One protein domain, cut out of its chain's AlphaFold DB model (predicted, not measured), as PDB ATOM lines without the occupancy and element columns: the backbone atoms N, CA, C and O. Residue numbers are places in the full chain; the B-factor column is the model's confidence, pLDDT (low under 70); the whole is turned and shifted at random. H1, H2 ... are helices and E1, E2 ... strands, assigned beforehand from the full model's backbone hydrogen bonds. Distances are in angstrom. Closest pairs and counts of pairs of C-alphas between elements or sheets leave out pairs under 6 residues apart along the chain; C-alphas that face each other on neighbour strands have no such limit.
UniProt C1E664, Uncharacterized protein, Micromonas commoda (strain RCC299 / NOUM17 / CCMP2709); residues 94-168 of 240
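This is residues 94 to 168 of the 240 residues of an uncharacterized protein of Micromonas commoda (strain RCC299 / NOUM17 / CCMP2709) (UniProt C1E664). A small head, built round a twisted three-stranded sheet of E1, E3 and E2, is followed by one long helix, H1, and a single arm sticks out from the head, residues 141 to 168, of which 141 to 167 belong to H1. The arm makes most of the length. The 75 printed residues hold E1, E2, E3 and H1 in chain order; the sheet runs E1, E3, E2, all antiparallel, and the class is mixed, helices and strands. The whole is extended, with a radius of gyration of the C-alphas of 18.9 A and spans of 64 by 26 by 18 A.

E1, residues 96 to 98, is an edge strand and the antiparallel neighbour of E3, residues 117 to 122, at 143 degrees, with N 97 and O 120 2.8 A apart, within hydrogen-bond range. E2, residues 109 to 114, is the other edge strand and forms a hairpin with E3, at 148 degrees, with N 121 and O 110 2.8 A apart, within hydrogen-bond range. The sheet is only just strongly twisted, its C-alphas up to 4.2 A off the best plane. H1, residues 132 to 167, is only just not on the sheet, with 4 pairs of C-alphas within 10 A. The closest C-alphas of E2 and H1, those of Tyr 109 and Trp 133, are 7.4 A apart. E1 and H1 are apart. In H1, 31 of 32 O i to N i+4 pairs are within hydrogen-bond range.

E1 begins at C-alpha 96 (332.534, 603.347, 429.719). E2 measures 12.8 A and E3 13.4 A from first to last C-alpha. H1 measures 52.1 A, from C-alpha 132 (334.348, 618.807, 434.865) to C-alpha 167 (291.006, 600.060, 456.891).

The C-alphas farthest apart, those of Arg 126 and Tyr 168, are 64.7 A apart. The printed part has no cut and no long link. Residues 94, 128 to 130 and 166 to 168 have pLDDT under 70.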
ATOM      1  N   GLN A  94     334.324 604.790 435.831       69.81
ATOM      2  CA  GLN A  94     334.178 603.777 434.801       69.81
ATOM      3  C   GLN A  94     334.469 604.426 433.440       69.81
ATOM      4  O   GLN A  94     333.803 605.377 433.039       69.81
ATOM      5  N   ARG A  95     335.457 603.912 432.695       86.00
ATOM      6  CA  ARG A  95     335.832 604.458 431.373       86.00
ATOM      7  C   ARG A  95     334.712 604.361 430.322       86.00
ATOM      8  O   ARG A  95     334.842 604.941 429.248       86.00
ATOM      9  N   PHE A  96     333.652 603.611 430.614       91.19
ATOM     10  CA  PHE A  96     332.534 603.347 429.719       91.19
ATOM     11  C   PHE A  96     331.223 603.238 430.505       91.19
ATOM     12  O   PHE A  96     331.144 602.464 431.462       91.19
ATOM     13  N   ILE A  97     330.199 603.972 430.069       90.94
ATOM     14  CA  ILE A  97     328.822 603.878 430.563       90.94
ATOM     15  C   ILE A  97     327.965 603.284 429.442       90.94
ATOM     16  O   ILE A  97     327.775 603.949 428.420       90.94
ATOM     17  N   PRO A  98     327.427 602.065 429.600       94.25
ATOM     18  CA  PRO A  98     326.537 601.498 428.599       94.25
ATOM     19  C   PRO A  98     325.220 602.283 428.564       94.25
ATOM     20  O   PRO A  98     324.499 602.344 429.559       94.25
ATOM     21  N   GLU A  99     324.879 602.840 427.404       93.94
ATOM     22  CA  GLU A  99     323.595 603.500 427.162       93.94
ATOM     23  C   GLU A  99     323.053 603.106 425.786       93.94
ATOM     24  O   GLU A  99     323.797 602.951 424.820       93.94
ATOM     25  N   LYS A 100     321.735 602.904 425.710       95.44
ATOM     26  CA  LYS A 100     321.062 602.450 424.483       95.44
ATOM     27  C   LYS A 100     320.737 603.592 423.525       95.44
ATOM     28  O   LYS A 100     320.624 603.367 422.328       95.44
ATOM     29  N   GLU A 101     320.559 604.789 424.065       96.19
ATOM     30  CA  GLU A 101     320.078 605.969 423.355       96.19
ATOM     31  C   GLU A 101     320.927 607.168 423.760       96.19
ATOM     32  O   GLU A 101     321.470 607.211 424.864       96.19
ATOM     33  N   PHE A 102     321.036 608.148 422.868       94.81
ATOM     34  CA  PHE A 102     321.753 609.381 423.150       94.81
ATOM     35  C   PHE A 102     320.904 610.295 424.039       94.81
ATOM     36  O   PHE A 102     319.850 610.771 423.623       94.81
ATOM     37  N   ARG A 103     321.379 610.580 425.255       92.06
ATOM     38  CA  ARG A 103     320.724 611.481 426.221       92.06
ATOM     39  C   ARG A 103     321.264 612.914 426.197       92.06
ATOM     40  O   ARG A 103     321.020 613.675 427.128       92.06
ATOM     41  N   GLY A 104     322.002 613.280 425.149       92.44
ATOM     42  CA  GLY A 104     322.656 614.581 425.026       92.44
ATOM     43  C   GLY A 104     324.167 614.528 425.247       92.44
ATOM     44  O   GLY A 104     324.735 613.501 425.641       92.44
ATOM     45  N   ALA A 105     324.830 615.645 424.945       89.88
ATOM     46  CA  ALA A 105     326.267 615.792 425.137       89.88
ATOM     47  C   ALA A 105     326.598 615.825 426.636       89.88
ATOM     48  O   ALA A 105     325.940 616.518 427.410       89.88
ATOM     49  N   ARG A 106     327.630 615.081 427.039       87.75
ATOM     50  CA  ARG A 106     328.121 615.047 428.418       87.75
ATOM     51  C   ARG A 106     329.552 615.554 428.446       87.75
ATOM     52  O   ARG A 106     330.393 615.055 427.709       87.75
ATOM     53  N   LEU A 107     329.847 616.533 429.296       86.56
ATOM     54  CA  LEU A 107     331.211 617.050 429.417       86.56
ATOM     55  C   LEU A 107     332.153 615.933 429.888       86.56
ATOM     56  O   LEU A 107     331.898 615.284 430.904       86.56
ATOM     57  N   GLY A 108     333.224 615.707 429.123       87.00
ATOM     58  CA  GLY A 108     334.210 614.653 429.372       87.00
ATOM     59  C   GLY A 108     333.803 613.247 428.918       87.00
ATOM     60  O   GLY A 108     334.521 612.293 429.221       87.00
ATOM     61  N   TYR A 109     332.681 613.100 428.204       91.56
ATOM     62  CA  TYR A 109     332.270 611.836 427.596       91.56
ATOM     63  C   TYR A 109     331.736 612.042 426.177       91.56
ATOM     64  O   TYR A 109     330.957 612.955 425.918       91.56
ATOM     65  N   TYR A 110     332.061 611.128 425.268       93.56
ATOM     66  CA  TYR A 110     331.476 611.099 423.927       93.56
ATOM     67  C   TYR A 110     330.615 609.846 423.747       93.56
ATOM     68  O   TYR A 110     330.959 608.763 424.221       93.56
ATOM     69  N   PHE A 111     329.462 609.993 423.092       96.12
ATOM     70  CA  PHE A 111     328.563 608.876 422.809       96.12
ATOM     71  C   PHE A 111     328.963 608.217 421.490       96.12
ATOM     72  O   PHE A 111     328.935 608.859 420.442       96.12
ATOM     73  N   ALA A 112     329.352 606.947 421.538       96.75
ATOM     74  CA  ALA A 112     329.812 606.214 420.364       96.75
ATOM     75  C   ALA A 112     329.548 604.710 420.495       96.75
ATOM     76  O   ALA A 112     329.265 604.190 421.575       96.75
ATOM     77  N   MET A 113     329.664 603.996 419.375       97.44
ATOM     78  CA  MET A 113     329.751 602.538 419.364       97.44
ATOM     79  C   MET A 113     331.228 602.137 419.368       97.44
ATOM     80  O   MET A 113     331.936 602.358 418.391       97.44
ATOM     81  N   GLY A 114     331.699 601.578 420.482       94.31
ATOM     82  CA  GLY A 114     333.092 601.157 420.655       94.31
ATOM     83  C   GLY A 114     333.222 599.680 421.023       94.31
ATOM     84  O   GLY A 114     332.269 598.907 420.938       94.31
ATOM     85  N   LYS A 115     334.415 599.277 421.480       94.50
ATOM     86  CA  LYS A 115     334.748 597.874 421.808       94.50
ATOM     87  C   LYS A 115     333.846 597.258 422.887       94.50
ATOM     88  O   LYS A 115     333.661 596.047 422.904       94.50
ATOM     89  N   HIS A 116     333.308 598.083 423.786       94.38
ATOM     90  CA  HIS A 116     332.427 597.654 424.877       94.38
ATOM     91  C   HIS A 116     330.934 597.780 424.529       94.38
ATOM     92  O   HIS A 116     330.084 597.488 425.368       94.38
ATOM     93  N   GLY A 117     330.614 598.185 423.297       96.06
ATOM     94  CA  GLY A 117     329.255 598.407 422.816       96.06
ATOM     95  C   GLY A 117     328.904 599.886 422.661       96.06
ATOM     96  O   GLY A 117     329.776 600.759 422.641       96.06
ATOM     97  N   LEU A 118     327.607 600.151 422.514       97.00
ATOM     98  CA  LEU A 118     327.051 601.498 422.409       97.00
ATOM     99  C   LEU A 118     326.966 602.145 423.796       97.00
ATOM    100  O   LEU A 118     326.480 601.528 424.747       97.00
ATOM    101  N   GLY A 119     327.466 603.371 423.920       96.62
ATOM    102  CA  GLY A 119     327.383 604.118 425.169       96.62
ATOM    103  C   GLY A 119     328.309 605.327 425.219       96.62
ATOM    104  O   GLY A 119     328.878 605.745 424.210       96.62
ATOM    105  N   TYR A 120     328.458 605.883 426.417       94.81
ATOM    106  CA  TYR A 120     329.341 607.013 426.685       94.81
ATOM    107  C   TYR A 120     330.742 606.519 427.043       94.81
ATOM    108  O   TYR A 120     330.929 605.802 428.027       94.81
ATOM    109  N   TYR A 121     331.729 606.927 426.256       93.19
ATOM    110  CA  TYR A 121     333.142 606.656 426.485       93.19
ATOM    111  C   TYR A 121     333.799 607.868 427.123       93.19
ATOM    112  O   TYR A 121     333.496 609.004 426.758       93.19
ATOM    113  N   LYS A 122     334.687 607.621 428.088       90.06
ATOM    114  CA  LYS A 122     335.470 608.676 428.725       90.06
ATOM    115  C   LYS A 122     336.352 609.348 427.673       90.06
ATOM    116  O   LYS A 122     337.116 608.667 426.987       90.06
ATOM    117  N   ASP A 123     336.243 610.665 427.581       89.69
ATOM    118  CA  ASP A 123     337.135 611.470 426.759       89.69
ATOM    119  C   ASP A 123     338.519 611.574 427.420       89.69
ATOM    120  O   ASP A 123     338.657 611.487 428.648       89.69
ATOM    121  N   ASP A 124     339.564 611.703 426.610       84.31
ATOM    122  CA  ASP A 124     340.937 611.661 427.095       84.31
ATOM    123  C   ASP A 124     341.206 612.923 427.943       84.31
ATOM    124  O   ASP A 124     341.159 614.045 427.426       84.31
ATOM    125  N   PRO A 125     341.506 612.799 429.254       71.69
ATOM    126  CA  PRO A 125     341.597 613.948 430.160       71.69
ATOM    127  C   PRO A 125     342.723 614.921 429.795       71.69
ATOM    128  O   PRO A 125     342.782 616.023 430.322       71.69
ATOM    129  N   ARG A 126     343.618 614.543 428.876       75.06
ATOM    130  CA  ARG A 126     344.665 615.424 428.347       75.06
ATOM    131  C   ARG A 126     344.103 616.626 427.586       75.06
ATOM    132  O   ARG A 126     344.777 617.649 427.514       75.06
ATOM    133  N   LEU A 127     342.893 616.507 427.042       71.44
ATOM    134  CA  LEU A 127     342.227 617.578 426.301       71.44
ATOM    135  C   LEU A 127     341.449 618.535 427.219       71.44
ATOM    136  O   LEU A 127     341.231 619.687 426.853       71.44
ATOM    137  N   TYR A 128     341.098 618.107 428.437       66.38
ATOM    138  CA  TYR A 128     340.322 618.898 429.393       66.38
ATOM    139  C   TYR A 128     341.151 619.234 430.636       66.38
ATOM    140  O   TYR A 128     341.416 618.392 431.486       66.38
ATOM    141  N   ARG A 129     341.522 620.514 430.784       64.31
ATOM    142  CA  ARG A 129     342.247 621.027 431.964       64.31
ATOM    143  C   ARG A 129     341.447 620.973 433.271       64.31
ATOM    144  O   ARG A 129     342.019 621.201 434.333       64.31
ATOM    145  N   SER A 130     340.146 620.716 433.214       68.50
ATOM    146  CA  SER A 130     339.247 620.785 434.361       68.50
ATOM    147  C   SER A 130     338.629 619.421 434.668       68.50
ATOM    148  O   SER A 130     338.253 618.656 433.782       68.50
ATOM    149  N   ASN A 131     338.468 619.128 435.959       76.00
ATOM    150  CA  ASN A 131     337.788 617.934 436.472       76.00
ATOM    151  C   ASN A 131     336.262 617.945 436.215       76.00
ATOM    152  O   ASN A 131     335.532 617.261 436.921       76.00
ATOM    153  N   GLN A 132     335.775 618.664 435.199       75.19
ATOM    154  CA  GLN A 132     334.348 618.807 434.865       75.19
ATOM    155  C   GLN A 132     333.648 617.465 434.626       75.19
ATOM    156  O   GLN A 132     332.451 617.331 434.854       75.19
ATOM    157  N   TRP A 133     334.399 616.451 434.197       76.69
ATOM    158  CA  TRP A 133     333.884 615.097 434.022       76.69
ATOM    159  C   TRP A 133     333.473 614.431 435.352       76.69
ATOM    160  O   TRP A 133     332.654 613.513 435.345       76.69
ATOM    161  N   ARG A 134     334.052 614.845 436.495       78.75
ATOM    162  CA  ARG A 134     333.643 614.364 437.827       78.75
ATOM    163  C   ARG A 134     332.300 614.951 438.221       78.75
ATOM    164  O   ARG A 134     331.440 614.196 438.658       78.75
ATOM    165  N   ASP A 135     332.121 616.248 438.004       80.94
ATOM    166  CA  ASP A 135     330.880 616.948 438.341       80.94
ATOM    167  C   ASP A 135     329.705 616.371 437.536       80.94
ATOM    168  O   ASP A 135     328.662 616.043 438.102       80.94
ATOM    169  N   THR A 136     329.901 616.117 436.233       78.19
ATOM    170  CA  THR A 136     328.872 615.466 435.403       78.19
ATOM    171  C   THR A 136     328.584 614.031 435.829       78.19
ATOM    172  O   THR A 136     327.442 613.584 435.725       78.19
ATOM    173  N   TRP A 137     329.588 613.297 436.319       77.62
ATOM    174  CA  TRP A 137     329.397 611.946 436.849       77.62
ATOM    175  C   TRP A 137     328.595 611.937 438.155       77.62
ATOM    176  O   TRP A 137     327.721 611.087 438.346       77.62
ATOM    177  N   GLU A 138     328.885 612.873 439.056       83.00
ATOM    178  CA  GLU A 138     328.184 613.013 440.330       83.00
ATOM    179  C   GLU A 138     326.725 613.433 440.121       83.00
ATOM    180  O   GLU A 138     325.823 612.831 440.709       83.00
ATOM    181  N   GLU A 139     326.470 614.371 439.205       82.81
ATOM    182  CA  GLU A 139     325.115 614.772 438.812       82.81
ATOM    183  C   GLU A 139     324.309 613.591 438.241       82.81
ATOM    184  O   GLU A 139     323.144 613.392 438.589       82.81
ATOM    185  N   LEU A 140     324.947 612.751 437.424       81.12
ATOM    186  CA  LEU A 140     324.379 611.515 436.883       81.12
ATOM    187  C   LEU A 140     323.953 610.538 437.982       81.12
ATOM    188  O   LEU A 140     322.820 610.052 437.991       81.12
ATOM    189  N   GLN A 141     324.857 610.267 438.927       82.31
ATOM    190  CA  GLN A 141     324.573 609.393 440.064       82.31
ATOM    191  C   GLN A 141     323.465 609.971 440.946       82.31
ATOM    192  O   GLN A 141     322.595 609.227 441.403       82.31
ATOM    193  N   ALA A 142     323.445 611.291 441.141       83.56
ATOM    194  CA  ALA A 142     322.383 611.971 441.868       83.56
ATOM    195  C   ALA A 142     321.030 611.857 441.141       83.56
ATOM    196  O   ALA A 142     320.013 611.584 441.783       83.56
ATOM    197  N   GLY A 143     321.005 612.004 439.814       81.88
ATOM    198  CA  GLY A 143     319.811 611.828 438.985       81.88
ATOM    199  C   GLY A 143     319.246 610.408 439.061       81.88
ATOM    200  O   GLY A 143     318.054 610.228 439.325       81.88
ATOM    201  N   ASP A 144     320.103 609.395 438.926       79.31
ATOM    202  CA  ASP A 144     319.706 607.987 439.049       79.31
ATOM    203  C   ASP A 144     319.245 607.637 440.472       79.31
ATOM    204  O   ASP A 144     318.258 606.912 440.654       79.31
ATOM    205  N   ALA A 145     319.909 608.180 441.497       81.19
ATOM    206  CA  ALA A 145     319.495 608.023 442.887       81.19
ATOM    207  C   ALA A 145     318.105 608.632 443.134       81.19
ATOM    208  O   ALA A 145     317.254 607.962 443.730       81.19
ATOM    209  N   ARG A 146     317.839 609.838 442.611       87.25
ATOM    210  CA  ARG A 146     316.524 610.498 442.677       87.25
ATOM    211  C   ARG A 146     315.452 609.699 441.941       87.25
ATOM    212  O   ARG A 146     314.401 609.425 442.515       87.25
ATOM    213  N   ALA A 147     315.721 609.245 440.716       82.06
ATOM    214  CA  ALA A 147     314.778 608.424 439.953       82.06
ATOM    215  C   ALA A 147     314.452 607.103 440.674       82.06
ATOM    216  O   ALA A 147     313.308 606.638 440.689       82.06
ATOM    217  N   ARG A 148     315.452 606.496 441.322       85.75
ATOM    218  CA  ARG A 148     315.266 605.284 442.123       85.75
ATOM    219  C   ARG A 148     314.483 605.544 443.409       85.75
ATOM    220  O   ARG A 148     313.701 604.679 443.808       85.75
ATOM    221  N   GLN A 149     314.686 606.690 444.058       88.94
ATOM    222  CA  GLN A 149     313.885 607.117 445.206       88.94
ATOM    223  C   GLN A 149     312.431 607.365 444.804       88.94
ATOM    224  O   GLN A 149     311.554 606.776 445.427       88.94
ATOM    225  N   ALA A 150     312.179 608.082 443.707       90.12
ATOM    226  CA  ALA A 150     310.830 608.333 443.201       90.12
ATOM    227  C   ALA A 150     310.049 607.028 442.955       90.12
ATOM    228  O   ALA A 150     308.928 606.876 443.430       90.12
ATOM    229  N   ARG A 151     310.671 606.018 442.323       88.19
ATOM    230  CA  ARG A 151     310.042 604.691 442.161       88.19
ATOM    231  C   ARG A 151     309.739 604.003 443.491       88.19
ATOM    232  O   ARG A 151     308.733 603.312 443.618       88.19
ATOM    233  N   ARG A 152     310.620 604.138 444.488       91.38
ATOM    234  CA  ARG A 152     310.372 603.572 445.824       91.38
ATOM    235  C   ARG A 152     309.206 604.276 446.505       91.38
ATOM    236  O   ARG A 152     308.375 603.593 447.095       91.38
ATOM    237  N   GLU A 153     309.137 605.595 446.405       92.81
ATOM    238  CA  GLU A 153     308.044 606.391 446.961       92.81
ATOM    239  C   GLU A 153     306.715 606.064 446.287       92.81
ATOM    240  O   GLU A 153     305.745 605.816 446.992       92.81
ATOM    241  N   GLU A 154     306.685 605.899 444.964       89.38
ATOM    242  CA  GLU A 154     305.498 605.446 444.230       89.38
ATOM    243  C   GLU A 154     305.018 604.070 444.721       89.38
ATOM    244  O   GLU A 154     303.844 603.884 445.040       89.38
ATOM    245  N   THR A 155     305.931 603.103 444.885       90.38
ATOM    246  CA  THR A 155     305.556 601.784 445.430       90.38
ATOM    247  C   THR A 155     305.111 601.841 446.891       90.38
ATOM    248  O   THR A 155     304.316 601.003 447.322       90.38
ATOM    249  N   LYS A 156     305.627 602.804 447.664       92.81
ATOM    250  CA  LYS A 156     305.235 603.013 449.057       92.81
ATOM    251  C   LYS A 156     303.842 603.635 449.129       92.81
ATOM    252  O   LYS A 156     303.011 603.083 449.841       92.81
ATOM    253  N   ALA A 157     303.576 604.673 448.340       88.69
ATOM    254  CA  ALA A 157     302.265 605.303 448.214       88.69
ATOM    255  C   ALA A 157     301.204 604.281 447.775       88.69
ATOM    256  O   ALA A 157     300.214 604.089 448.469       88.69
ATOM    257  N   ALA A 158     301.483 603.480 446.740       86.19
ATOM    258  CA  ALA A 158     300.572 602.418 446.299       86.19
ATOM    259  C   ALA A 158     300.296 601.349 447.381       86.19
ATOM    260  O   ALA A 158     299.261 600.678 447.364       86.19
ATOM    261  N   ARG A 159     301.234 601.140 448.316       88.81
ATOM    262  CA  ARG A 159     301.050 600.226 449.450       88.81
ATOM    263  C   ARG A 159     300.257 600.870 450.587       88.81
ATOM    264  O   ARG A 159     299.502 600.151 451.241       88.81
ATOM    265  N   GLU A 160     300.446 602.162 450.833       86.62
ATOM    266  CA  GLU A 160     299.665 602.938 451.803       86.62
ATOM    267  C   GLU A 160     298.207 603.076 451.343       86.62
ATOM    268  O   GLU A 160     297.325 602.717 452.116       86.62
ATOM    269  N   ASP A 161     297.947 603.347 450.060       84.75
ATOM    270  CA  ASP A 161     296.586 603.365 449.493       84.75
ATOM    271  C   ASP A 161     295.840 602.038 449.712       84.75
ATOM    272  O   ASP A 161     294.670 602.014 450.095       84.75
ATOM    273  N   ARG A 162     296.518 600.892 449.528       76.06
ATOM    274  CA  ARG A 162     295.918 599.577 449.838       76.06
ATOM    275  C   ARG A 162     295.636 599.398 451.323       76.06
ATOM    276  O   ARG A 162     294.703 598.679 451.676       76.06
ATOM    277  N   ARG A 163     296.468 599.981 452.186       82.75
ATOM    278  CA  ARG A 163     296.289 599.901 453.635       82.75
ATOM    279  C   ARG A 163     295.056 600.693 454.054       82.75
ATOM    280  O   ARG A 163     294.249 600.152 454.806       82.75
ATOM    281  N   ASP A 164     294.875 601.884 453.502       76.75
ATOM    282  CA  ASP A 164     293.730 602.743 453.798       76.75
ATOM    283  C   ASP A 164     292.433 602.170 453.213       76.75
ATOM    284  O   ASP A 164     291.422 602.107 453.911       76.75
ATOM    285  N   ALA A 165     292.482 601.598 452.004       73.62
ATOM    286  CA  ALA A 165     291.348 600.865 451.434       73.62
ATOM    287  C   ALA A 165     290.936 599.651 452.289       73.62
ATOM    288  O   ALA A 165     289.754 599.358 452.413       73.62
ATOM    289  N   SER A 166     291.896 598.951 452.908       67.94
ATOM    290  CA  SER A 166     291.597 597.832 453.817       67.94
ATOM    291  C   SER A 166     291.147 598.265 455.214       67.94
ATOM    292  O   SER A 166     290.511 597.485 455.916       67.94
ATOM    293  N   ALA A 167     291.486 599.488 455.636       68.31
ATOM    294  CA  ALA A 167     291.006 600.060 456.891       68.31
ATOM    295  C   ALA A 167     289.526 600.464 456.795       68.31
ATOM    296  O   ALA A 167     288.835 600.512 457.809       68.31
ATOM    297  N   TYR A 168     289.046 600.703 455.574       60.91
ATOM    298  CA  TYR A 168     287.650 600.945 455.255       60.91
ATOM    299  C   TYR A 168     287.040 599.712 454.578       60.91
ATOM    300  O   TYR A 168     286.534 599.805 453.467       60.91
TER     301      TYR A 168